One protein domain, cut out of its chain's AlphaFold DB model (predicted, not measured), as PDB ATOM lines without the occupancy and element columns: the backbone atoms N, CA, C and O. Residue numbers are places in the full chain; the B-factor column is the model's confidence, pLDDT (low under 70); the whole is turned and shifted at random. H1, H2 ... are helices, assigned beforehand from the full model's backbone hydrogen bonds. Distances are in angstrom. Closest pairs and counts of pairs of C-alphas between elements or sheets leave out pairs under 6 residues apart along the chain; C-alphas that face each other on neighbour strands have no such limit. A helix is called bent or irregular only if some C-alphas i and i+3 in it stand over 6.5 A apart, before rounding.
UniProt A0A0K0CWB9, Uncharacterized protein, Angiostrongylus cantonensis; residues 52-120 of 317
ATOM      1  N   LYS A  52      85.150  77.923  -5.359       82.88
ATOM      2  CA  LYS A  52      85.874  77.682  -4.097       82.88
ATOM      3  C   LYS A  52      86.670  76.371  -4.126       82.88
ATOM      4  O   LYS A  52      87.760  76.294  -3.564       82.88
ATOM      5  N   GLU A  53      86.142  75.320  -4.751       79.12
ATOM      6  CA  GLU A  53      86.842  74.039  -4.912       79.12
ATOM      7  C   GLU A  53      88.002  74.129  -5.924       79.12
ATOM      8  O   GLU A  53      89.069  73.569  -5.669       79.12
ATOM      9  N   LEU A  54      87.843  74.889  -7.013       77.75
ATOM     10  CA  LEU A  54      88.904  75.185  -7.987       77.75
ATOM     11  C   LEU A  54      90.028  76.051  -7.408       77.75
ATOM     12  O   LEU A  54      91.202  75.839  -7.698       77.75
ATOM     13  N   GLU A  55      89.691  77.023  -6.572       80.50
ATOM     14  CA  GLU A  55      90.677  77.861  -5.895       80.50
ATOM     15  C   GLU A  55      91.481  77.044  -4.873       80.50
ATOM     16  O   GLU A  55      92.714  77.090  -4.852       80.50
ATOM     17  N   LYS A  56      90.800  76.179  -4.109       78.12
ATOM     18  CA  LYS A  56      91.459  75.192  -3.244       78.12
ATOM     19  C   LYS A  56      92.365  74.263  -4.048       78.12
ATOM     20  O   LYS A  56      93.485  74.005  -3.618       78.12
ATOM     21  N   SER A  57      91.927  73.764  -5.205       68.81
ATOM     22  CA  SER A  57      92.744  72.864  -6.027       68.81
ATOM     23  C   SER A  57      93.963  73.567  -6.636       68.81
ATOM     24  O   SER A  57      95.045  72.980  -6.626       68.81
ATOM     25  N   LYS A  58      93.853  74.840  -7.044       72.94
ATOM     26  CA  LYS A  58      95.007  75.678  -7.421       72.94
ATOM     27  C   LYS A  58      95.996  75.846  -6.262       72.94
ATOM     28  O   LYS A  58      97.200  75.700  -6.468       72.94
ATOM     29  N   ALA A  59      95.507  76.052  -5.038       66.25
ATOM     30  CA  ALA A  59      96.356  76.105  -3.846       66.25
ATOM     31  C   ALA A  59      97.052  74.759  -3.543       66.25
ATOM     32  O   ALA A  59      98.194  74.741  -3.089       66.25
ATOM     33  N   TYR A  60      96.422  73.620  -3.855       60.16
ATOM     34  CA  TYR A  60      97.039  72.290  -3.721       60.16
ATOM     35  C   TYR A  60      98.192  72.028  -4.708       60.16
ATOM     36  O   TYR A  60      99.022  71.156  -4.431       60.16
ATOM     37  N   VAL A  61      98.255  72.739  -5.841       58.69
ATOM     38  CA  VAL A  61      99.295  72.555  -6.872       58.69
ATOM     39  C   VAL A  61     100.610  73.246  -6.484       58.69
ATOM     40  O   VAL A  61     101.684  72.709  -6.759       58.69
ATOM     41  N   HIS A  62     100.563  74.358  -5.744       61.41
ATOM     42  CA  HIS A  62     101.756  75.026  -5.211       61.41
ATOM     43  C   HIS A  62     102.211  74.416  -3.878       61.41
ATOM     44  O   HIS A  62     102.224  75.062  -2.833       61.41
ATOM     45  N   LEU A  63     102.628  73.148  -3.900       64.44
ATOM     46  CA  LEU A  63     103.347  72.578  -2.760       64.44
ATOM     47  C   LEU A  63     104.712  73.251  -2.647       64.44
ATOM     48  O   LEU A  63     105.546  73.143  -3.549       64.44
ATOM     49  N   THR A  64     104.971  73.908  -1.519       76.94
ATOM     50  CA  THR A  64     106.295  74.471  -1.266       76.94
ATOM     51  C   THR A  64     107.328  73.340  -1.162       76.94
ATOM     52  O   THR A  64     107.022  72.210  -0.762       76.94
ATOM     53  N   LYS A  65     108.601  73.617  -1.488       77.06
ATOM     54  CA  LYS A  65     109.691  72.629  -1.331       77.06
ATOM     55  C   LYS A  65     109.761  72.080   0.106       77.06
ATOM     56  O   LYS A  65     110.132  70.920   0.303       77.06
ATOM     57  N   ALA A  66     109.376  72.888   1.098       80.56
ATOM     58  CA  ALA A  66     109.285  72.490   2.498       80.56
ATOM     59  C   ALA A  66     108.190  71.435   2.734       80.56
ATOM     60  O   ALA A  66     108.455  70.422   3.383       80.56
ATOM     61  N   ASP A  67     107.005  71.599   2.144       77.88
ATOM     62  CA  ASP A  67     105.902  70.637   2.275       77.88
ATOM     63  C   ASP A  67     106.240  69.284   1.648       77.88
ATOM     64  O   ASP A  67     105.924  68.228   2.201       77.88
ATOM     65  N   VAL A  68     106.953  69.290   0.518       76.00
ATOM     66  CA  VAL A  68     107.436  68.056  -0.117       76.00
ATOM     67  C   VAL A  68     108.449  67.335   0.780       76.00
ATOM     68  O   VAL A  68     108.363  66.112   0.936       76.00
ATOM     69  N   LYS A  69     109.379  68.067   1.412       79.44
ATOM     70  CA  LYS A  69     110.333  67.497   2.380       79.44
ATOM     71  C   LYS A  69     109.612  66.919   3.602       79.44
ATOM     72  O   LYS A  69     109.875  65.769   3.957       79.44
ATOM     73  N   ARG A  70     108.654  67.651   4.182       77.44
ATOM     74  CA  ARG A  70     107.827  67.185   5.313       77.44
ATOM     75  C   ARG A  70     107.070  65.901   4.966       77.44
ATOM     76  O   ARG A  70     107.145  64.923   5.703       77.44
ATOM     77  N   ARG A  71     106.426  65.841   3.793       76.75
ATOM     78  CA  ARG A  71     105.721  64.633   3.318       76.75
ATOM     79  C   ARG A  71     106.648  63.425   3.175       76.75
ATOM     80  O   ARG A  71     106.255  62.318   3.536       76.75
ATOM     81  N   LYS A  72     107.868  63.613   2.658       77.81
ATOM     82  CA  LYS A  72     108.870  62.535   2.564       77.81
ATOM     83  C   LYS A  72     109.307  62.049   3.950       77.81
ATOM     84  O   LYS A  72     109.348  60.842   4.172       77.81
ATOM     85  N   GLN A  73     109.554  62.961   4.893       80.44
ATOM     86  CA  GLN A  73     109.897  62.609   6.276       80.44
ATOM     87  C   GLN A  73     108.782  61.809   6.961       80.44
ATOM     88  O   GLN A  73     109.070  60.774   7.556       80.44
ATOM     89  N   CYS A  74     107.515  62.221   6.825       78.44
ATOM     90  CA  CYS A  74     106.383  61.472   7.382       78.44
ATOM     91  C   CYS A  74     106.304  60.048   6.813       78.44
ATOM     92  O   CYS A  74     106.140  59.097   7.569       78.44
ATOM     93  N   ARG A  75     106.499  59.870   5.499       82.06
ATOM     94  CA  ARG A  75     106.524  58.530   4.883       82.06
ATOM     95  C   ARG A  75     107.668  57.667   5.411       82.06
ATOM     96  O   ARG A  75     107.463  56.485   5.656       82.06
ATOM     97  N   ASN A  76     108.845  58.249   5.622       85.44
ATOM     98  CA  ASN A  76     109.986  57.526   6.185       85.44
ATOM     99  C   ASN A  76     109.740  57.103   7.640       85.44
ATOM    100  O   ASN A  76     110.121  55.998   8.018       85.44
ATOM    101  N   LYS A  77     109.049  57.935   8.433       88.38
ATOM    102  CA  LYS A  77     108.603  57.570   9.787       88.38
ATOM    103  C   LYS A  77     107.620  56.400   9.758       88.38
ATOM    104  O   LYS A  77     107.861  55.408  10.436       88.38
ATOM    105  N   VAL A  78     106.596  56.462   8.899       86.81
ATOM    106  CA  VAL A  78     105.625  55.364   8.725       86.81
ATOM    107  C   VAL A  78     106.324  54.071   8.301       86.81
ATOM    108  O   VAL A  78     106.006  53.006   8.814       86.81
ATOM    109  N   LEU A  79     107.316  54.139   7.407       88.62
ATOM    110  CA  LEU A  79     108.113  52.969   7.026       88.62
ATOM    111  C   LEU A  79     108.893  52.378   8.209       88.62
ATOM    112  O   LEU A  79     108.972  51.157   8.334       88.62
ATOM    113  N   ALA A  80     109.483  53.222   9.057       88.81
ATOM    114  CA  ALA A  80     110.232  52.776  10.227       88.81
ATOM    115  C   ALA A  80     109.316  52.133  11.280       88.81
ATOM    116  O   ALA A  80     109.619  51.049  11.772       88.81
ATOM    117  N   GLU A  81     108.178  52.757  11.585       90.31
ATOM    118  CA  GLU A  81     107.184  52.225  12.525       90.31
ATOM    119  C   GLU A  81     106.538  50.940  12.012       90.31
ATOM    120  O   GLU A  81     106.441  49.962  12.747       90.31
ATOM    121  N   ALA A  82     106.173  50.888  10.731       91.06
ATOM    122  CA  ALA A  82     105.607  49.684  10.138       91.06
ATOM    123  C   ALA A  82     106.594  48.507  10.201       91.06
ATOM    124  O   ALA A  82     106.189  47.398  10.536       91.06
ATOM    125  N   LYS A  83     107.896  48.751   9.975       89.38
ATOM    126  CA  LYS A  83     108.943  47.734  10.164       89.38
ATOM    127  C   LYS A  83     109.062  47.280  11.620       89.38
ATOM    128  O   LYS A  83     109.199  46.082  11.844       89.38
ATOM    129  N   ARG A  84     108.992  48.203  12.590       92.06
ATOM    130  CA  ARG A  84     108.977  47.870  14.030       92.06
ATOM    131  C   ARG A  84     107.774  46.998  14.394       92.06
ATOM    132  O   ARG A  84     107.931  46.044  15.142       92.06
ATOM    133  N   ASN A  85     106.622  47.263  13.785       89.62
ATOM    134  CA  ASN A  85     105.391  46.485  13.952       89.62
ATOM    135  C   ASN A  85     105.348  45.210  13.081       89.62
ATOM    136  O   ASN A  85     104.299  44.583  12.961       89.62
ATOM    137  N   GLY A  86     106.453  44.835  12.425       89.81
ATOM    138  CA  GLY A  86     106.556  43.615  11.617       89.81
ATOM    139  C   GLY A  86     105.901  43.672  10.229       89.81
ATOM    140  O   GLY A  86     105.958  42.695   9.483       89.81
ATOM    141  N   ILE A  87     105.328  44.807   9.821       89.69
ATOM    142  CA  ILE A  87     104.703  44.976   8.505       89.69
ATOM    143  C   ILE A  87     105.796  45.275   7.472       89.69
ATOM    144  O   ILE A  87     106.344  46.377   7.402       89.69
ATOM    145  N   ARG A  88     106.114  44.283   6.635       89.12
ATOM    146  CA  ARG A  88     107.110  44.415   5.560       89.12
ATOM    147  C   ARG A  88     106.482  44.933   4.265       89.12
ATOM    148  O   ARG A  88     105.327  44.636   3.948       89.12
ATOM    149  N   MET A  89     107.249  45.716   3.502       90.00
ATOM    150  CA  MET A  89     106.863  46.089   2.135       90.00
ATOM    151  C   MET A  89     106.848  44.854   1.234       90.00
ATOM    152  O   MET A  89     107.729  44.000   1.343       90.00
ATOM    153  N   GLY A  90     105.858  44.773   0.344       88.00
ATOM    154  CA  GLY A  90     105.833  43.739  -0.690       88.00
ATOM    155  C   GLY A  90     106.943  43.952  -1.724       88.00
ATOM    156  O   GLY A  90     107.366  45.081  -1.962       88.00
ATOM    157  N   ARG A  91     107.387  42.874  -2.383       87.94
ATOM    158  CA  ARG A  91     108.493  42.903  -3.361       87.94
ATOM    159  C   ARG A  91     108.273  43.889  -4.520       87.94
ATOM    160  O   ARG A  91     109.230  44.494  -4.984       87.94
ATOM    161  N   PHE A  92     107.026  44.059  -4.958       89.12
ATOM    162  CA  PHE A  92     106.643  44.929  -6.079       89.12
ATOM    163  C   PHE A  92     105.832  46.155  -5.638       89.12
ATOM    164  O   PHE A  92     105.174  46.812  -6.444       89.12
ATOM    165  N   GLU A  93     105.819  46.460  -4.340       88.31
ATOM    166  CA  GLU A  93     104.993  47.533  -3.803       88.31
ATOM    167  C   GLU A  93     105.744  48.866  -3.778       88.31
ATOM    168  O   GLU A  93     106.853  48.976  -3.257       88.31
ATOM    169  N   THR A  94     105.115  49.923  -4.295       91.69
ATOM    170  CA  THR A  94     105.660  51.277  -4.148       91.69
ATOM    171  C   THR A  94     105.476  51.783  -2.717       91.69
ATOM    172  O   THR A  94     104.455  51.526  -2.081       91.69
ATOM    173  N   VAL A  95     106.403  52.621  -2.236       87.06
ATOM    174  CA  VAL A  95     106.328  53.249  -0.898       87.06
ATOM    175  C   VAL A  95     104.979  53.933  -0.652       87.06
ATOM    176  O   VAL A  95     104.438  53.890   0.449       87.06
ATOM    177  N   ARG A  96     104.395  54.555  -1.684       87.38
ATOM    178  CA  ARG A  96     103.080  55.202  -1.586       87.38
ATOM    179  C   ARG A  96     101.961  54.190  -1.326       87.38
ATOM    180  O   ARG A  96     101.077  54.481  -0.523       87.38
ATOM    181  N   ASN A  97     101.981  53.048  -2.007       90.50
ATOM    182  CA  ASN A  97     100.972  52.002  -1.842       90.50
ATOM    183  C   ASN A  97     101.114  51.307  -0.487       90.50
ATOM    184  O   ASN A  97     100.107  51.103   0.184       90.50
ATOM    185  N   PHE A  98     102.352  51.091  -0.037       92.00
ATOM    186  CA  PHE A  98     102.627  50.570   1.295       92.00
ATOM    187  C   PHE A  98     102.086  51.474   2.400       92.00
ATOM    188  O   PHE A  98     101.343  51.016   3.264       92.00
ATOM    189  N   VAL A  99     102.406  52.772   2.349       90.75
ATOM    190  CA  VAL A  99     101.915  53.746   3.334       90.75
ATOM    191  C   VAL A  99     100.385  53.770   3.342       90.75
ATOM    192  O   VAL A  99      99.788  53.676   4.406       90.75
ATOM    193  N   ARG A 100      99.741  53.769   2.167       91.31
ATOM    194  CA  ARG A 100      98.274  53.677   2.065       91.31
ATOM    195  C   ARG A 100      97.707  52.391   2.662       91.31
ATOM    196  O   ARG A 100      96.617  52.416   3.226       91.31
ATOM    197  N   ARG A 101      98.396  51.258   2.518       92.56
ATOM    198  CA  ARG A 101      97.969  49.991   3.124       92.56
ATOM    199  C   ARG A 101      98.048  50.069   4.644       92.56
ATOM    200  O   ARG A 101      97.081  49.706   5.303       92.56
ATOM    201  N   VAL A 102      99.158  50.579   5.177       91.94
ATOM    202  CA  VAL A 102      99.331  50.789   6.621       91.94
ATOM    203  C   VAL A 102      98.250  51.730   7.155       91.94
ATOM    204  O   VAL A 102      97.588  51.382   8.122       91.94
ATOM    205  N   GLU A 103      97.984  52.850   6.477       89.94
ATOM    206  CA  GLU A 103      96.905  53.789   6.830       89.94
ATOM    207  C   GLU A 103      95.517  53.125   6.845       89.94
ATOM    208  O   GLU A 103      94.697  53.402   7.717       89.94
ATOM    209  N   ARG A 104      95.230  52.224   5.895       91.56
ATOM    210  CA  ARG A 104      93.966  51.470   5.890       91.56
ATOM    211  C   ARG A 104      93.879  50.509   7.066       91.56
ATOM    212  O   ARG A 104      92.835  50.454   7.704       91.56
ATOM    213  N   MET A 105      94.957  49.780   7.350       89.81
ATOM    214  CA  MET A 105      95.006  48.851   8.479       89.81
ATOM    215  C   MET A 105      94.818  49.580   9.810       89.81
ATOM    216  O   MET A 105      94.016  49.145  10.630       89.81
ATOM    217  N   THR A 106      95.498  50.711  10.013       91.00
ATOM    218  CA  THR A 106      95.370  51.495  11.250       91.00
ATOM    219  C   THR A 106      93.977  52.091  11.394       91.00
ATOM    220  O   THR A 106      93.392  52.018  12.468       91.00
ATOM    221  N   HIS A 107      93.400  52.620  10.317       92.88
ATOM    222  CA  HIS A 107      92.042  53.150  10.346       92.88
ATOM    223  C   HIS A 107      90.984  52.061  10.581       92.88
ATOM    224  O   HIS A 107      89.999  52.313  11.269       92.88
ATOM    225  N   MET A 108      91.179  50.849  10.045       91.25
ATOM    226  CA  MET A 108      90.328  49.703  10.381       91.25
ATOM    227  C   MET A 108      90.436  49.352  11.865       91.25
ATOM    228  O   MET A 108      89.414  49.302  12.535       91.25
ATOM    229  N   ALA A 109      91.653  49.239  12.400       90.50
ATOM    230  CA  ALA A 109      91.861  48.948  13.818       90.50
ATOM    231  C   ALA A 109      91.247  50.017  14.742       90.50
ATOM    232  O   ALA A 109      90.625  49.684  15.749       90.50
ATOM    233  N   ILE A 110      91.363  51.302  14.385       92.69
ATOM    234  CA  ILE A 110      90.721  52.403  15.120       92.69
ATOM    235  C   ILE A 110      89.199  52.245  15.094       92.69
ATOM    236  O   ILE A 110      88.560  52.350  16.137       92.69
ATOM    237  N   LYS A 111      88.612  51.949  13.929       92.94
ATOM    238  CA  LYS A 111      87.165  51.734  13.804       92.94
ATOM    239  C   LYS A 111      86.675  50.529  14.597       92.94
ATOM    240  O   LYS A 111      85.634  50.627  15.240       92.94
ATOM    241  N   ASP A 112      87.408  49.424  14.580       88.81
ATOM    242  CA  ASP A 112      87.061  48.235  15.359       88.81
ATOM    243  C   ASP A 112      87.095  48.553  16.859       88.81
ATOM    244  O   ASP A 112      86.161  48.228  17.594       88.81
ATOM    245  N   HIS A 113      88.106  49.304  17.305       88.31
ATOM    246  CA  HIS A 113      88.176  49.788  18.678       88.31
ATOM    247  C   HIS A 113      87.018  50.744  19.017       88.31
ATOM    248  O   HIS A 113      86.402  50.613  20.071       88.31
ATOM    249  N   GLU A 114      86.649  51.669  18.127       89.75
ATOM    250  CA  GLU A 114      85.466  52.526  18.302       89.75
ATOM    251  C   GLU A 114      84.170  51.717  18.428       89.75
ATOM    252  O   GLU A 114      83.306  52.059  19.238       89.75
ATOM    253  N   ILE A 115      84.013  50.645  17.647       88.19
ATOM    254  CA  ILE A 115      82.849  49.756  17.724       88.19
ATOM    255  C   ILE A 115      82.804  49.072  19.091       88.19
ATOM    256  O   ILE A 115      81.754  49.084  19.735       88.19
ATOM    257  N   LEU A 116      83.937  48.559  19.573       86.75
ATOM    258  CA  LEU A 116      84.031  47.986  20.915       86.75
ATOM    259  C   LEU A 116      83.682  49.021  21.995       86.75
ATOM    260  O   LEU A 116      82.994  48.674  22.956       86.75
ATOM    261  N   ILE A 117      84.105  50.289  21.840       88.00
ATOM    262  CA  ILE A 117      83.765  51.373  22.786       88.00
ATOM    263  C   ILE A 117      82.252  51.568  22.804       88.00
ATOM    264  O   ILE A 117      81.638  51.567  23.870       88.00
ATOM    265  N   ARG A 118      81.638  51.705  21.624       88.88
ATOM    266  CA  ARG A 118      80.188  51.910  21.488       88.88
ATOM    267  C   ARG A 118      79.383  50.758  22.079       88.88
ATOM    268  O   ARG A 118      78.298  50.986  22.602       88.88
ATOM    269  N   GLN A 119      79.908  49.540  22.001       86.00
ATOM    270  CA  GLN A 119      79.295  48.346  22.580       86.00
ATOM    271  C   GLN A 119      79.605  48.172  24.078       86.00
ATOM    272  O   GLN A 119      79.033  47.290  24.714       86.00
ATOM    273  N   GLY A 120      80.484  48.996  24.660       84.38
ATOM    274  CA  GLY A 120      80.911  48.873  26.057       84.38
ATOM    275  C   GLY A 120      81.731  47.609  26.340       84.38
ATOM    276  O   GLY A 120      81.779  47.148  27.481       84.38
TER     277      GLY A 120
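AT A GLANCE: This is residues 52 to 120 of the 317 residues of an uncharacterized protein of Angiostrongylus cantonensis (UniProt A0A0K0CWB9). The longest helix, H3, meets the second half of the long helix H2 with its first part and then runs away from it as a free arm; the short helix H1 stands as a second arm at the other end of H2, so that the three make an open, lopsided U with H2 as its base. The space between the two arms is empty, and residues 52 to 73 and 104 to 120 stick out from the one contact, that of H2 with H3. The printed part has 69 residues with three named helices, in the order H1, H2, H3, and no named strand; its class is all helix. It is only just loose, close to extended, with a radius of gyration of the C-alphas of 16.4 A, and its C-alphas span 44 by 35 by 21 A.

IN THESE COORDINATES: H3 covers residues 95 to 118, 24 residues, and measures 34.4 A from its first to its last C-alpha. It runs from C-alpha 95 at (106.328, 53.249, -0.898) to C-alpha 118 at (80.188, 51.910, 21.488). H2 covers residues 65 to 84 and measures 29.1 A, with C-alpha 65 at (109.691, 72.629, -1.331). H1 covers residues 52 to 61, beginning with C-alpha 52 at (85.874, 77.682, -4.097), and measures 14.6 A.

HOW THE PARTS SIT: H3 touches H2 with residues 95 to 102 alone, and H2 touches H3 with residues 75 to 82 alone. Their closest C-alphas are those of Val 78 and Val 99, 6.7 A apart. The two helices stand at a steep tilt of 66 degrees and run the same way, with their centres 17.7 A apart. H1 touches no helix: it is apart from H3, and also from H2, which follows it in the chain. Residues 52 to 73 stand free, of which 52 to 61 belong to H1 and 65 to 73 to H2. Residues 104 to 120 stand free too, of which 104 to 118 belong to H3. In H1, H2 and H3 every pair of O i and N i+4 is within hydrogen-bond range, and no helix is bent.

THE WHOLE: The two C-alphas farthest apart are those of Lys 65 and Gly 120, at 46.3 A. The printed part has no cut. The link from H1 to H2 is tight, with 3 residues, and the link from H2 to H3 is short, with 10 residues; no link is long. The mean pLDDT of the printed part is 84.4, and the model's confidence is low, under 70, at residue 57 and residues 59 to 63.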